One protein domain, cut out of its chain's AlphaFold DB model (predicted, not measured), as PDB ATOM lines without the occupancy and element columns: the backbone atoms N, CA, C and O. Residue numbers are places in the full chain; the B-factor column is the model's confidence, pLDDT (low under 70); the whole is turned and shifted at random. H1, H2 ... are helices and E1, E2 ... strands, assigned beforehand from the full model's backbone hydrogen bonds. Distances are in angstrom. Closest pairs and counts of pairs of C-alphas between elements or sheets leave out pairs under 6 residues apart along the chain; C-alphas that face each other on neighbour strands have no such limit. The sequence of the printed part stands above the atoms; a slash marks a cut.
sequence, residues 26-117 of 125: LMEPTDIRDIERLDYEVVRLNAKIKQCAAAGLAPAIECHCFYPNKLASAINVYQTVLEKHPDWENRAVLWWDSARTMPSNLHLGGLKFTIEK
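AT A GLANCE: This is residues 26 to 117 of the 125 residues of an uncharacterized protein of Gammaproteobacteria bacterium (UniProt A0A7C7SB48). A small hairpin of two strands, E1 and E2, covers the first part of the long helix H1, and a second helix, H3, runs back side by side with H1. H4 follows E2 directly, on the same side of the two long helices as the hairpin, while the short H2 packs on the last part of H1. The printed part has 92 residues, in the order H1, H2, H3, E1, E2, H4; it is mostly helix, with one antiparallel sheet, E1 - E2. It is compact, with a radius of gyration of the C-alphas of 13.7 A and spans of 41 by 29 by 19 A.

HOW THE PARTS SIT: E1, residues 92 to 95, and E2, residues 104 to 107, form a hairpin, antiparallel at 163 degrees; N 93 and O 106 are 2.9 A apart and N 104 and O 95 2.8 A, within hydrogen-bond range. The closest C-alphas of E2 and H1, residues 29 to 54, are those of Leu 106 and Asp 39, 7.1 A apart. With its residues 34 to 45 alone, H1 touches H3, residues 68 to 84, at a shallow tilt of 24 degrees, opposite ways; the closest C-alphas, of Glu 41 and Ala 74, are 5.2 A apart. With its residues 45 to 53 alone, H1 touches H2, residues 63 to 66; the closest C-alphas, of Ile 49 and Cys 63, are 5.0 A apart. H4, residues 108 to 115, only just touches H3, with 3 pairs of C-alphas within 8 A, the closest those of Ile 115 and Ile 75 at 6.6 A. H3 and E2 are apart. In H1, H3 and H4 every O i to N i+4 pair is within hydrogen-bond range; H2 is too short for such a pair.

IN THESE COORDINATES: H1 is 36.6 A long, from C-alpha 29 at (-5.267, 52.590, 19.873), and H3 24.5 A. H2 measures 5.6 A, E1 10.3 A and E2 10.6 A. H4 measures 10.3 A and ends with C-alpha 115 at (-6.191, 26.724, 20.861).

THE WHOLE: The two C-alphas farthest apart, of Glu 28 and Gly 56, are 41.6 A apart. The printed part has no cut and no long link. Residues 98 to 100 have pLDDT under 70.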
ATOM      1  N   LEU A  26     -12.844  48.299  23.711       95.25
ATOM      2  CA  LEU A  26     -11.491  48.804  23.533       95.25
ATOM      3  C   LEU A  26     -11.544  50.168  22.858       95.25
ATOM      4  O   LEU A  26     -12.062  50.303  21.749       95.25
ATOM      5  N   MET A  27     -10.963  51.164  23.521       93.38
ATOM      6  CA  MET A  27     -10.882  52.535  23.009       93.38
ATOM      7  C   MET A  27      -9.443  52.968  22.725       93.38
ATOM      8  O   MET A  27      -9.210  53.817  21.865       93.38
ATOM      9  N   GLU A  28      -8.470  52.379  23.423       94.94
ATOM     10  CA  GLU A  28      -7.069  52.753  23.288       94.94
ATOM     11  C   GLU A  28      -6.471  52.205  21.982       94.94
ATOM     12  O   GLU A  28      -6.553  51.003  21.714       94.94
ATOM     13  N   PRO A  29      -5.809  53.038  21.155       93.56
ATOM     14  CA  PRO A  29      -5.267  52.590  19.873       93.56
ATOM     15  C   PRO A  29      -4.248  51.449  19.983       93.56
ATOM     16  O   PRO A  29      -4.078  50.681  19.039       93.56
ATOM     17  N   THR A  30      -3.516  51.355  21.094       95.06
ATOM     18  CA  THR A  30      -2.587  50.244  21.359       95.06
ATOM     19  C   THR A  30      -3.319  48.929  21.555       95.06
ATOM     20  O   THR A  30      -2.928  47.928  20.960       95.06
ATOM     21  N   ASP A  31      -4.399  48.962  22.324       96.12
ATOM     22  CA  ASP A  31      -5.213  47.808  22.694       96.12
ATOM     23  C   ASP A  31      -5.950  47.278  21.468       96.12
ATOM     24  O   ASP A  31      -5.966  46.073  21.208       96.12
ATOM     25  N   ILE A  32      -6.466  48.202  20.652       95.31
ATOM     26  CA  ILE A  32      -7.074  47.898  19.358       95.31
ATOM     27  C   ILE A  32      -6.056  47.210  18.438       95.31
ATOM     28  O   ILE A  32      -6.345  46.153  17.885       95.31
ATOM     29  N   ARG A  33      -4.825  47.727  18.317       95.31
ATOM     30  CA  ARG A  33      -3.792  47.078  17.484       95.31
ATOM     31  C   ARG A  33      -3.395  45.695  17.993       95.31
ATOM     32  O   ARG A  33      -3.144  44.797  17.186       95.31
ATOM     33  N   ASP A  34      -3.298  45.527  19.309       96.44
ATOM     34  CA  ASP A  34      -2.972  44.236  19.913       96.44
ATOM     35  C   ASP A  34      -4.069  43.204  19.608       96.44
ATOM     36  O   ASP A  34      -3.752  42.091  19.171       96.44
ATOM     37  N   ILE A  35      -5.349  43.576  19.744       96.50
ATOM     38  CA  ILE A  35      -6.450  42.660  19.433       96.50
ATOM     39  C   ILE A  35      -6.614  42.411  17.933       96.50
ATOM     40  O   ILE A  35      -6.876  41.278  17.541       96.50
ATOM     41  N   GLU A  36      -6.408  43.413  17.077       95.69
ATOM     42  CA  GLU A  36      -6.499  43.259  15.618       95.69
ATOM     43  C   GLU A  36      -5.450  42.274  15.100       95.69
ATOM     44  O   GLU A  36      -5.726  41.456  14.217       95.69
ATOM     45  N   ARG A  37      -4.245  42.301  15.680       96.44
ATOM     46  CA  ARG A  37      -3.203  41.321  15.365       96.44
ATOM     47  C   ARG A  37      -3.627  39.905  15.754       96.44
ATOM     48  O   ARG A  37      -3.348  38.966  15.006       96.44
ATOM     49  N   LEU A  38      -4.277  39.742  16.906       97.31
ATOM     50  CA  LEU A  38      -4.804  38.448  17.332       97.31
ATOM     51  C   LEU A  38      -5.945  37.984  16.420       97.31
ATOM     52  O   LEU A  38      -5.903  36.857  15.927       97.31
ATOM     53  N   ASP A  39      -6.915  38.854  16.138       95.88
ATOM     54  CA  ASP A  39      -8.038  38.572  15.239       95.88
ATOM     55  C   ASP A  39      -7.550  38.123  13.855       95.88
ATOM     56  O   ASP A  39      -8.012  37.110  13.327       95.88
ATOM     57  N   TYR A  40      -6.528  38.784  13.307       95.94
ATOM     58  CA  TYR A  40      -5.913  38.394  12.039       95.94
ATOM     59  C   TYR A  40      -5.415  36.938  12.036       95.94
ATOM     60  O   TYR A  40      -5.693  36.177  11.099       95.94
ATOM     61  N   GLU A  41      -4.699  36.512  13.079       96.94
ATOM     62  CA  GLU A  41      -4.212  35.132  13.184       96.94
ATOM     63  C   GLU A  41      -5.356  34.133  13.406       96.94
ATOM     64  O   GLU A  41      -5.377  33.066  12.778       96.94
ATOM     65  N   VAL A  42      -6.357  34.501  14.209       95.31
ATOM     66  CA  VAL A  42      -7.560  33.691  14.452       95.31
ATOM     67  C   VAL A  42      -8.350  33.478  13.162       95.31
ATOM     68  O   VAL A  42      -8.702  32.344  12.834       95.31
ATOM     69  N   VAL A  43      -8.584  34.530  12.375       95.06
ATOM     70  CA  VAL A  43      -9.266  34.451  11.076       95.06
ATOM     71  C   VAL A  43      -8.510  33.524  10.121       95.06
ATOM     72  O   VAL A  43      -9.125  32.685   9.455       95.06
ATOM     73  N   ARG A  44      -7.175  33.609  10.073       95.50
ATOM     74  CA  ARG A  44      -6.345  32.743   9.213       95.50
ATOM     75  C   ARG A  44      -6.367  31.281   9.638       95.50
ATOM     76  O   ARG A  44      -6.374  30.409   8.763       95.50
ATOM     77  N   LEU A  45      -6.352  31.004  10.939       94.62
ATOM     78  CA  LEU A  45      -6.494  29.649  11.466       94.62
ATOM     79  C   LEU A  45      -7.894  29.102  11.157       94.62
ATOM     80  O   LEU A  45      -8.016  28.031  10.564       94.62
ATOM     81  N   ASN A  46      -8.940  29.879  11.440       94.19
ATOM     82  CA  ASN A  46     -10.330  29.507  11.175       94.19
ATOM     83  C   ASN A  46     -10.598  29.243   9.692       94.19
ATOM     84  O   ASN A  46     -11.320  28.305   9.356       94.19
ATOM     85  N   ALA A  47      -9.998  30.016   8.787       95.94
ATOM     86  CA  ALA A  47     -10.094  29.756   7.354       95.94
ATOM     87  C   ALA A  47      -9.544  28.366   6.990       95.94
ATOM     88  O   ALA A  47     -10.144  27.661   6.181       95.94
ATOM     89  N   LYS A  48      -8.437  27.941   7.610       95.12
ATOM     90  CA  LYS A  48      -7.875  26.602   7.402       95.12
ATOM     91  C   LYS A  48      -8.700  25.497   8.046       95.12
ATOM     92  O   LYS A  48      -8.929  24.483   7.396       95.12
ATOM     93  N   ILE A  49      -9.220  25.719   9.248       93.12
ATOM     94  CA  ILE A  49     -10.147  24.786   9.900       93.12
ATOM     95  C   ILE A  49     -11.375  24.545   9.011       93.12
ATOM     96  O   ILE A  49     -11.722  23.398   8.737       93.12
ATOM     97  N   LYS A  50     -11.978  25.617   8.482       94.81
ATOM     98  CA  LYS A  50     -13.110  25.535   7.547       94.81
ATOM     99  C   LYS A  50     -12.751  24.777   6.268       94.81
ATOM    100  O   LYS A  50     -13.545  23.958   5.820       94.81
ATOM    101  N   GLN A  51     -11.567  25.018   5.699       95.38
ATOM    102  CA  GLN A  51     -11.085  24.291   4.517       95.38
ATOM    103  C   GLN A  51     -10.916  22.792   4.791       95.38
ATOM    104  O   GLN A  51     -11.378  21.981   3.997       95.38
ATOM    105  N   CYS A  52     -10.302  22.423   5.916       94.88
ATOM    106  CA  CYS A  52     -10.139  21.028   6.321       94.88
ATOM    107  C   CYS A  52     -11.487  20.324   6.520       94.88
ATOM    108  O   CYS A  52     -11.690  19.237   5.979       94.88
ATOM    109  N   ALA A  53     -12.428  20.968   7.219       93.62
ATOM    110  CA  ALA A  53     -13.751  20.405   7.469       93.62
ATOM    111  C   ALA A  53     -14.556  20.242   6.169       93.62
ATOM    112  O   ALA A  53     -15.161  19.199   5.945       93.62
ATOM    113  N   ALA A  54     -14.523  21.244   5.283       95.50
ATOM    114  CA  ALA A  54     -15.196  21.186   3.985       95.50
ATOM    115  C   ALA A  54     -14.616  20.103   3.060       95.50
ATOM    116  O   ALA A  54     -15.342  19.534   2.252       95.50
ATOM    117  N   ALA A  55     -13.321  19.807   3.191       95.06
ATOM    118  CA  ALA A  55     -12.654  18.731   2.467       95.06
ATOM    119  C   ALA A  55     -12.834  17.345   3.121       95.06
ATOM    120  O   ALA A  55     -12.361  16.357   2.567       95.06
ATOM    121  N   GLY A  56     -13.488  17.258   4.286       92.75
ATOM    122  CA  GLY A  56     -13.694  15.997   5.002       92.75
ATOM    123  C   GLY A  56     -12.410  15.364   5.545       92.75
ATOM    124  O   GLY A  56     -12.389  14.159   5.771       92.75
ATOM    125  N   LEU A  57     -11.342  16.147   5.744       90.06
ATOM    126  CA  LEU A  57     -10.049  15.622   6.209       90.06
ATOM    127  C   LEU A  57     -10.091  15.176   7.676       90.06
ATOM    128  O   LEU A  57      -9.380  14.255   8.059       90.06
ATOM    129  N   ALA A  58     -10.910  15.849   8.487       88.88
ATOM    130  CA  ALA A  58     -11.157  15.537   9.888       88.88
ATOM    131  C   ALA A  58     -12.452  16.226  10.358       88.88
ATOM    132  O   ALA A  58     -12.933  17.158   9.697       88.88
ATOM    133  N   PRO A  59     -13.013  15.834  11.516       86.69
ATOM    134  CA  PRO A  59     -14.006  16.647  12.206       86.69
ATOM    135  C   PRO A  59     -13.493  18.080  12.410       86.69
ATOM    136  O   PRO A  59     -12.322  18.296  12.724       86.69
ATOM    137  N   ALA A  60     -14.375  19.080  12.298       84.19
ATOM    138  CA  ALA A  60     -13.986  20.494  12.407       84.19
ATOM    139  C   ALA A  60     -13.207  20.816  13.697       84.19
ATOM    140  O   ALA A  60     -12.339  21.684  13.702       84.19
ATOM    141  N   ILE A  61     -13.493  20.081  14.771       84.00
ATOM    142  CA  ILE A  61     -12.879  20.244  16.089       84.00
ATOM    143  C   ILE A  61     -11.450  19.680  16.203       84.00
ATOM    144  O   ILE A  61     -10.790  19.901  17.213       84.00
ATOM    145  N   GLU A  62     -10.990  18.948  15.190       88.12
ATOM    146  CA  GLU A  62      -9.635  18.386  15.080       88.12
ATOM    147  C   GLU A  62      -8.856  19.019  13.921       88.12
ATOM    148  O   GLU A  62      -7.639  18.886  13.818       88.12
ATOM    149  N   CYS A  63      -9.535  19.764  13.048       91.19
ATOM    150  CA  CYS A  63      -8.920  20.373  11.877       91.19
ATOM    151  C   CYS A  63      -7.811  21.383  12.203       91.19
ATOM    152  O   CYS A  63      -6.948  21.620  11.359       91.19
ATOM    153  N   HIS A  64      -7.786  21.977  13.402       89.38
ATOM    154  CA  HIS A  64      -6.679  22.848  13.818       89.38
ATOM    155  C   HIS A  64      -5.352  22.083  13.913       89.38
ATOM    156  O   HIS A  64      -4.297  22.658  13.640       89.38
ATOM    157  N   CYS A  65      -5.405  20.781  14.199       89.94
ATOM    158  CA  CYS A  65      -4.240  19.911  14.344       89.94
ATOM    159  C   CYS A  65      -3.476  19.690  13.034       89.94
ATOM    160  O   CYS A  65      -2.272  19.448  13.054       89.94
ATOM    161  N   PHE A  66      -4.136  19.854  11.886       91.38
ATOM    162  CA  PHE A  66      -3.504  19.749  10.567       91.38
ATOM    163  C   PHE A  66      -2.699  20.998  10.175       91.38
ATOM    164  O   PHE A  66      -2.015  21.001   9.150       91.38
ATOM    165  N   TYR A  67      -2.758  22.071  10.970       92.56
ATOM    166  CA  TYR A  67      -2.101  23.343  10.661       92.56
ATOM    167  C   TYR A  67      -1.234  23.849  11.827       92.56
ATOM    168  O   TYR A  67      -1.427  24.982  12.281       92.56
ATOM    169  N   PRO A  68      -0.231  23.069  12.279       91.38
ATOM    170  CA  PRO A  68       0.529  23.350  13.500       91.38
ATOM    171  C   PRO A  68       1.212  24.722  13.485       91.38
ATOM    172  O   PRO A  68       1.173  25.432  14.481       91.38
ATOM    173  N   ASN A  69       1.746  25.164  12.341       93.62
ATOM    174  CA  ASN A  69       2.387  26.481  12.240       93.62
ATOM    175  C   ASN A  69       1.398  27.643  12.430       93.62
ATOM    176  O   ASN A  69       1.754  28.677  12.987       93.62
ATOM    177  N   LYS A  70       0.150  27.494  11.964       94.25
ATOM    178  CA  LYS A  70      -0.887  28.523  12.146       94.25
ATOM    179  C   LYS A  70      -1.438  28.510  13.560       94.25
ATOM    180  O   LYS A  70      -1.668  29.576  14.117       94.25
ATOM    181  N   LEU A  71      -1.612  27.319  14.127       94.50
ATOM    182  CA  LEU A  71      -1.998  27.158  15.521       94.50
ATOM    183  C   LEU A  71      -0.952  27.790  16.448       94.50
ATOM    184  O   LEU A  71      -1.303  28.633  17.264       94.50
ATOM    185  N   ALA A  72       0.332  27.477  16.254       94.56
ATOM    186  CA  ALA A  72       1.433  28.066  17.016       94.56
ATOM    187  C   ALA A  72       1.491  29.595  16.867       94.56
ATOM    188  O   ALA A  72       1.684  30.301  17.850       94.56
ATOM    189  N   SER A  73       1.272  30.119  15.657       96.00
ATOM    190  CA  SER A  73       1.196  31.566  15.415       96.00
ATOM    191  C   SER A  73       0.076  32.228  16.229       96.00
ATOM    192  O   SER A  73       0.326  33.204  16.936       96.00
ATOM    193  N   ALA A  74      -1.136  31.663  16.199       95.69
ATOM    194  CA  ALA A  74      -2.266  32.163  16.980       95.69
ATOM    195  C   ALA A  74      -2.015  32.071  18.496       95.69
ATOM    196  O   ALA A  74      -2.297  33.031  19.207       95.69
ATOM    197  N   ILE A  75      -1.434  30.964  18.980       96.44
ATOM    198  CA  ILE A  75      -1.063  30.778  20.395       96.44
ATOM    199  C   ILE A  75      -0.051  31.837  20.837       96.44
ATOM    200  O   ILE A  75      -0.262  32.489  21.855       96.44
ATOM    201  N   ASN A  76       1.012  32.054  20.063       97.56
ATOM    202  CA  ASN A  76       2.055  33.016  20.420       97.56
ATOM    203  C   ASN A  76       1.494  34.442  20.520       97.56
ATOM    204  O   ASN A  76       1.811  35.177  21.456       97.56
ATOM    205  N   VAL A  77       0.645  34.844  19.566       97.81
ATOM    206  CA  VAL A  77       0.007  36.168  19.607       97.81
ATOM    207  C   VAL A  77      -0.988  36.258  20.764       97.81
ATOM    208  O   VAL A  77      -0.998  37.275  21.452       97.81
ATOM    209  N   TYR A  78      -1.766  35.205  21.030       97.62
ATOM    210  CA  TYR A  78      -2.684  35.142  22.170       97.62
ATOM    211  C   TYR A  78      -1.954  35.344  23.502       97.62
ATOM    212  O   TYR A  78      -2.348  36.195  24.296       97.62
ATOM    213  N   GLN A  79      -0.850  34.626  23.712       97.69
ATOM    214  CA  GLN A  79      -0.011  34.768  24.904       97.69
ATOM    215  C   GLN A  79       0.560  36.183  25.021       97.69
ATOM    216  O   GLN A  79       0.435  36.798  26.071       97.69
ATOM    217  N   THR A  80       1.077  36.746  23.924       98.00
ATOM    218  CA  THR A  80       1.592  38.128  23.907       98.00
ATOM    219  C   THR A  80       0.509  39.149  24.281       98.00
ATOM    220  O   THR A  80       0.790  40.128  24.971       98.00
ATOM    221  N   VAL A  81      -0.732  38.953  23.819       97.81
ATOM    222  CA  VAL A  81      -1.863  39.822  24.179       97.81
ATOM    223  C   VAL A  81      -2.176  39.700  25.669       97.81
ATOM    224  O   VAL A  81      -2.328  40.724  26.324       97.81
ATOM    225  N   LEU A  82      -2.216  38.488  26.225       97.38
ATOM    226  CA  LEU A  82      -2.510  38.285  27.648       97.38
ATOM    227  C   LEU A  82      -1.384  38.695  28.592       97.38
ATOM    228  O   LEU A  82      -1.658  39.081  29.722       97.38
ATOM    229  N   GLU A  83      -0.132  38.665  28.148       97.75
ATOM    230  CA  GLU A  83       0.981  39.229  28.916       97.75
ATOM    231  C   GLU A  83       0.809  40.739  29.125       97.75
ATOM    232  O   GLU A  83       1.151  41.261  30.185       97.75
ATOM    233  N   LYS A  84       0.256  41.438  28.129       97.56
ATOM    234  CA  LYS A  84      -0.042  42.874  28.211       97.56
ATOM    235  C   LYS A  84      -1.371  43.163  28.904       97.56
ATOM    236  O   LYS A  84      -1.467  44.134  29.648       97.56
ATOM    237  N   HIS A  85      -2.368  42.318  28.653       96.56
ATOM    238  CA  HIS A  85      -3.766  42.501  29.047       96.56
ATOM    239  C   HIS A  85      -4.285  41.283  29.829       96.56
ATOM    240  O   HIS A  85      -5.177  40.563  29.361       96.56
ATOM    241  N   PRO A  86      -3.720  40.992  31.015       95.56
ATOM    242  CA  PRO A  86      -4.001  39.750  31.738       95.56
ATOM    243  C   PRO A  86      -5.466  39.620  32.170       95.56
ATOM    244  O   PRO A  86      -5.995  38.516  32.279       95.56
ATOM    245  N   ASP A  87      -6.164  40.735  32.373       93.56
ATOM    246  CA  ASP A  87      -7.567  40.760  32.778       93.56
ATOM    247  C   ASP A  87      -8.549  40.412  31.638       93.56
ATOM    248  O   ASP A  87      -9.761  40.342  31.873       93.56
ATOM    249  N   TRP A  88      -8.061  40.170  30.413       95.19
ATOM    250  CA  TRP A  88      -8.890  39.837  29.247       95.19
ATOM    251  C   TRP A  88      -9.096  38.333  29.028       95.19
ATOM    252  O   TRP A  88      -9.991  37.973  28.265       95.19
ATOM    253  N   GLU A  89      -8.327  37.450  29.675       92.25
ATOM    254  CA  GLU A  89      -8.247  36.001  29.376       92.25
ATOM    255  C   GLU A  89      -9.608  35.300  29.227       92.25
ATOM    256  O   GLU A  89      -9.775  34.436  28.367       92.25
ATOM    257  N   ASN A  90     -10.609  35.720  30.001       92.25
ATOM    258  CA  ASN A  90     -11.957  35.145  29.995       92.25
ATOM    259  C   ASN A  90     -13.047  36.145  29.582       92.25
ATOM    260  O   ASN A  90     -14.225  35.923  29.865       92.25
ATOM    261  N   ARG A  91     -12.678  37.243  28.917       93.19
ATOM    262  CA  ARG A  91     -13.616  38.275  28.464       93.19
ATOM    263  C   ARG A  91     -13.885  38.183  26.965       93.19
ATOM    264  O   ARG A  91     -13.064  37.704  26.180       93.19
ATOM    265  N   ALA A  92     -15.054  38.675  26.577       95.00
ATOM    266  CA  ALA A  92     -15.261  39.170  25.229       95.00
ATOM    267  C   ALA A  92     -14.717  40.596  25.152       95.00
ATOM    268  O   ALA A  92     -14.952  41.391  26.062       95.00
ATOM    269  N   VAL A  93     -14.005  40.907  24.079       95.88
ATOM    270  CA  VAL A  93     -13.592  42.271  23.752       95.88
ATOM    271  C   VAL A  93     -14.313  42.725  22.492       95.88
ATOM    272  O   VAL A  93     -14.610  41.912  21.613       95.88
ATOM    273  N   LEU A  94     -14.615  44.012  22.430       95.69
ATOM    274  CA  LEU A  94     -15.321  44.678  21.346       95.69
ATOM    275  C   LEU A  94     -14.483  45.879  20.910       95.69
ATOM    276  O   LEU A  94     -14.022  46.635  21.759       95.69
ATOM    277  N   TRP A  95     -14.289  46.073  19.611       94.94
ATOM    278  CA  TRP A  95     -13.581  47.245  19.096       94.94
ATOM    279  C   TRP A  95     -14.142  47.693  17.755       94.94
ATOM    280  O   TRP A  95     -14.728  46.912  17.001       94.94
ATOM    281  N   TRP A  96     -13.936  48.965  17.446       90.94
ATOM    282  CA  TRP A  96     -14.283  49.545  16.160       90.94
ATOM    283  C   TRP A  96     -13.025  49.626  15.313       90.94
ATOM    284  O   TRP A  96     -12.089  50.348  15.650       90.94
ATOM    285  N   ASP A  97     -12.999  48.874  14.216       74.00
ATOM    286  CA  ASP A  97     -11.975  49.100  13.206       74.00
ATOM    287  C   ASP A  97     -12.325  50.393  12.443       74.00
ATOM    288  O   ASP A  97     -13.495  50.708  12.216       74.00
ATOM    289  N   SER A  98     -11.306  51.168  12.070       64.25
ATOM    290  CA  SER A  98     -11.489  52.470  11.401       64.25
ATOM    291  C   SER A  98     -12.154  52.405  10.012       64.25
ATOM    292  O   SER A  98     -12.566  53.433   9.476       64.25
ATOM    293  N   ALA A  99     -12.256  51.218   9.420       69.31
ATOM    294  CA  ALA A  99     -12.773  50.930   8.087       69.31
ATOM    295  C   ALA A  99     -14.162  50.248   8.076       69.31
ATOM    296  O   ALA A  99     -14.753  50.115   7.000       69.31
ATOM    297  N   ARG A 100     -14.708  49.814   9.220       67.44
ATOM    298  CA  ARG A 100     -15.980  49.073   9.310       67.44
ATOM    299  C   ARG A 100     -17.105  49.898   9.920       67.44
ATOM    300  O   ARG A 100     -16.931  50.671  10.851       67.44
ATOM    301  N   THR A 101     -18.315  49.646   9.423       77.12
ATOM    302  CA  THR A 101     -19.570  50.203   9.957       77.12
ATOM    303  C   THR A 101     -20.133  49.407  11.136       77.12
ATOM    304  O   THR A 101     -21.125  49.818  11.733       77.12
ATOM    305  N   MET A 102     -19.529  48.261  11.464       84.62
ATOM    306  CA  MET A 102     -19.931  47.381  12.561       84.62
ATOM    307  C   MET A 102     -18.718  47.055  13.436       84.62
ATOM    308  O   MET A 102     -17.627  46.858  12.890       84.62
ATOM    309  N   PRO A 103     -18.898  46.948  14.764       90.06
ATOM    310  CA  PRO A 103     -17.803  46.615  15.653       90.06
ATOM    311  C   PRO A 103     -17.390  45.153  15.467       90.06
ATOM    312  O   PRO A 103     -18.218  44.268  15.225       90.06
ATOM    313  N   SER A 104     -16.097  44.903  15.609       93.00
ATOM    314  CA  SER A 104     -15.532  43.560  15.687       93.00
ATOM    315  C   SER A 104     -15.535  43.087  17.135       93.00
ATOM    316  O   SER A 104     -15.508  43.893  18.066       93.00
ATOM    317  N   ASN A 105     -15.591  41.772  17.336       94.31
ATOM    318  CA  ASN A 105     -15.485  41.182  18.662       94.31
ATOM    319  C   ASN A 105     -14.657  39.900  18.641       94.31
ATOM    320  O   ASN A 105     -14.607  39.195  17.633       94.31
ATOM    321  N   LEU A 106     -14.046  39.597  19.783       95.31
ATOM    322  CA  LEU A 106     -13.321  38.356  20.009       95.31
ATOM    323  C   LEU A 106     -13.542  37.893  21.447       95.31
ATOM    324  O   LEU A 106     -13.353  38.653  22.392       95.31
ATOM    325  N   HIS A 107     -13.932  36.631  21.625       95.31
ATOM    326  CA  HIS A 107     -14.069  36.035  22.951       95.31
ATOM    327  C   HIS A 107     -12.804  35.254  23.313       95.31
ATOM    328  O   HIS A 107     -12.611  34.132  22.843       95.31
ATOM    329  N   LEU A 108     -11.964  35.811  24.192       95.62
ATOM    330  CA  LEU A 108     -10.655  35.227  24.512       95.62
ATOM    331  C   LEU A 108     -10.780  33.902  25.267       95.62
ATOM    332  O   LEU A 108     -10.035  32.975  24.970       95.62
ATOM    333  N   GLY A 109     -11.779  33.767  26.146       92.81
ATOM    334  CA  GLY A 109     -12.059  32.488  26.812       92.81
ATOM    335  C   GLY A 109     -12.445  31.372  25.828       92.81
ATOM    336  O   GLY A 109     -11.904  30.274  25.884       92.81
ATOM    337  N   GLY A 110     -13.331  31.651  24.865       90.94
ATOM    338  CA  GLY A 110     -13.685  30.696  23.808       90.94
ATOM    339  C   GLY A 110     -12.508  30.365  22.885       90.94
ATOM    340  O   GLY A 110     -12.328  29.210  22.489       90.94
ATOM    341  N   LEU A 111     -11.670  31.361  22.583       92.81
ATOM    342  CA  LEU A 111     -10.449  31.146  21.818       92.81
ATOM    343  C   LEU A 111      -9.487  30.222  22.566       92.81
ATOM    344  O   LEU A 111      -9.019  29.262  21.959       92.81
ATOM    345  N   LYS A 112      -9.266  30.453  23.868       93.00
ATOM    346  CA  LYS A 112      -8.444  29.611  24.747       93.00
ATOM    347  C   LYS A 112      -8.818  28.139  24.615       93.00
ATOM    348  O   LYS A 112      -7.977  27.321  24.258       93.00
ATOM    349  N   PHE A 113     -10.105  27.824  24.772       88.44
ATOM    350  CA  PHE A 113     -10.609  26.457  24.612       88.44
ATOM    351  C   PHE A 113     -10.301  25.854  23.239       88.44
ATOM    352  O   PHE A 113     -10.070  24.653  23.141       88.44
ATOM    353  N   THR A 114     -10.306  26.666  22.181       84.44
ATOM    354  CA  THR A 114     -10.003  26.201  20.823       84.44
ATOM    355  C   THR A 114      -8.512  25.917  20.646       84.44
ATOM    356  O   THR A 114      -8.153  24.876  20.100       84.44
ATOM    357  N   ILE A 115      -7.640  26.819  21.103       86.94
ATOM    358  CA  ILE A 115      -6.191  26.724  20.861       86.94
ATOM    359  C   ILE A 115      -5.471  25.788  21.835       86.94
ATOM    360  O   ILE A 115      -4.463  25.194  21.465       86.94
ATOM    361  N   GLU A 116      -5.998  25.613  23.047       85.56
ATOM    362  CA  GLU A 116      -5.472  24.671  24.045       85.56
ATOM    363  C   GLU A 116      -6.017  23.253  23.858       85.56
ATOM    364  O   GLU A 116      -5.566  22.308  24.516       85.56
ATOM    365  N   LYS A 117      -6.988  23.069  22.952       85.75
ATOM    366  CA  LYS A 117      -7.535  21.747  22.681       85.75
ATOM    367  C   LYS A 117      -6.438  20.832  22.151       85.75
ATOM    368  O   LYS A 117      -5.916  21.022  21.051       85.75
TER     369      LYS A 117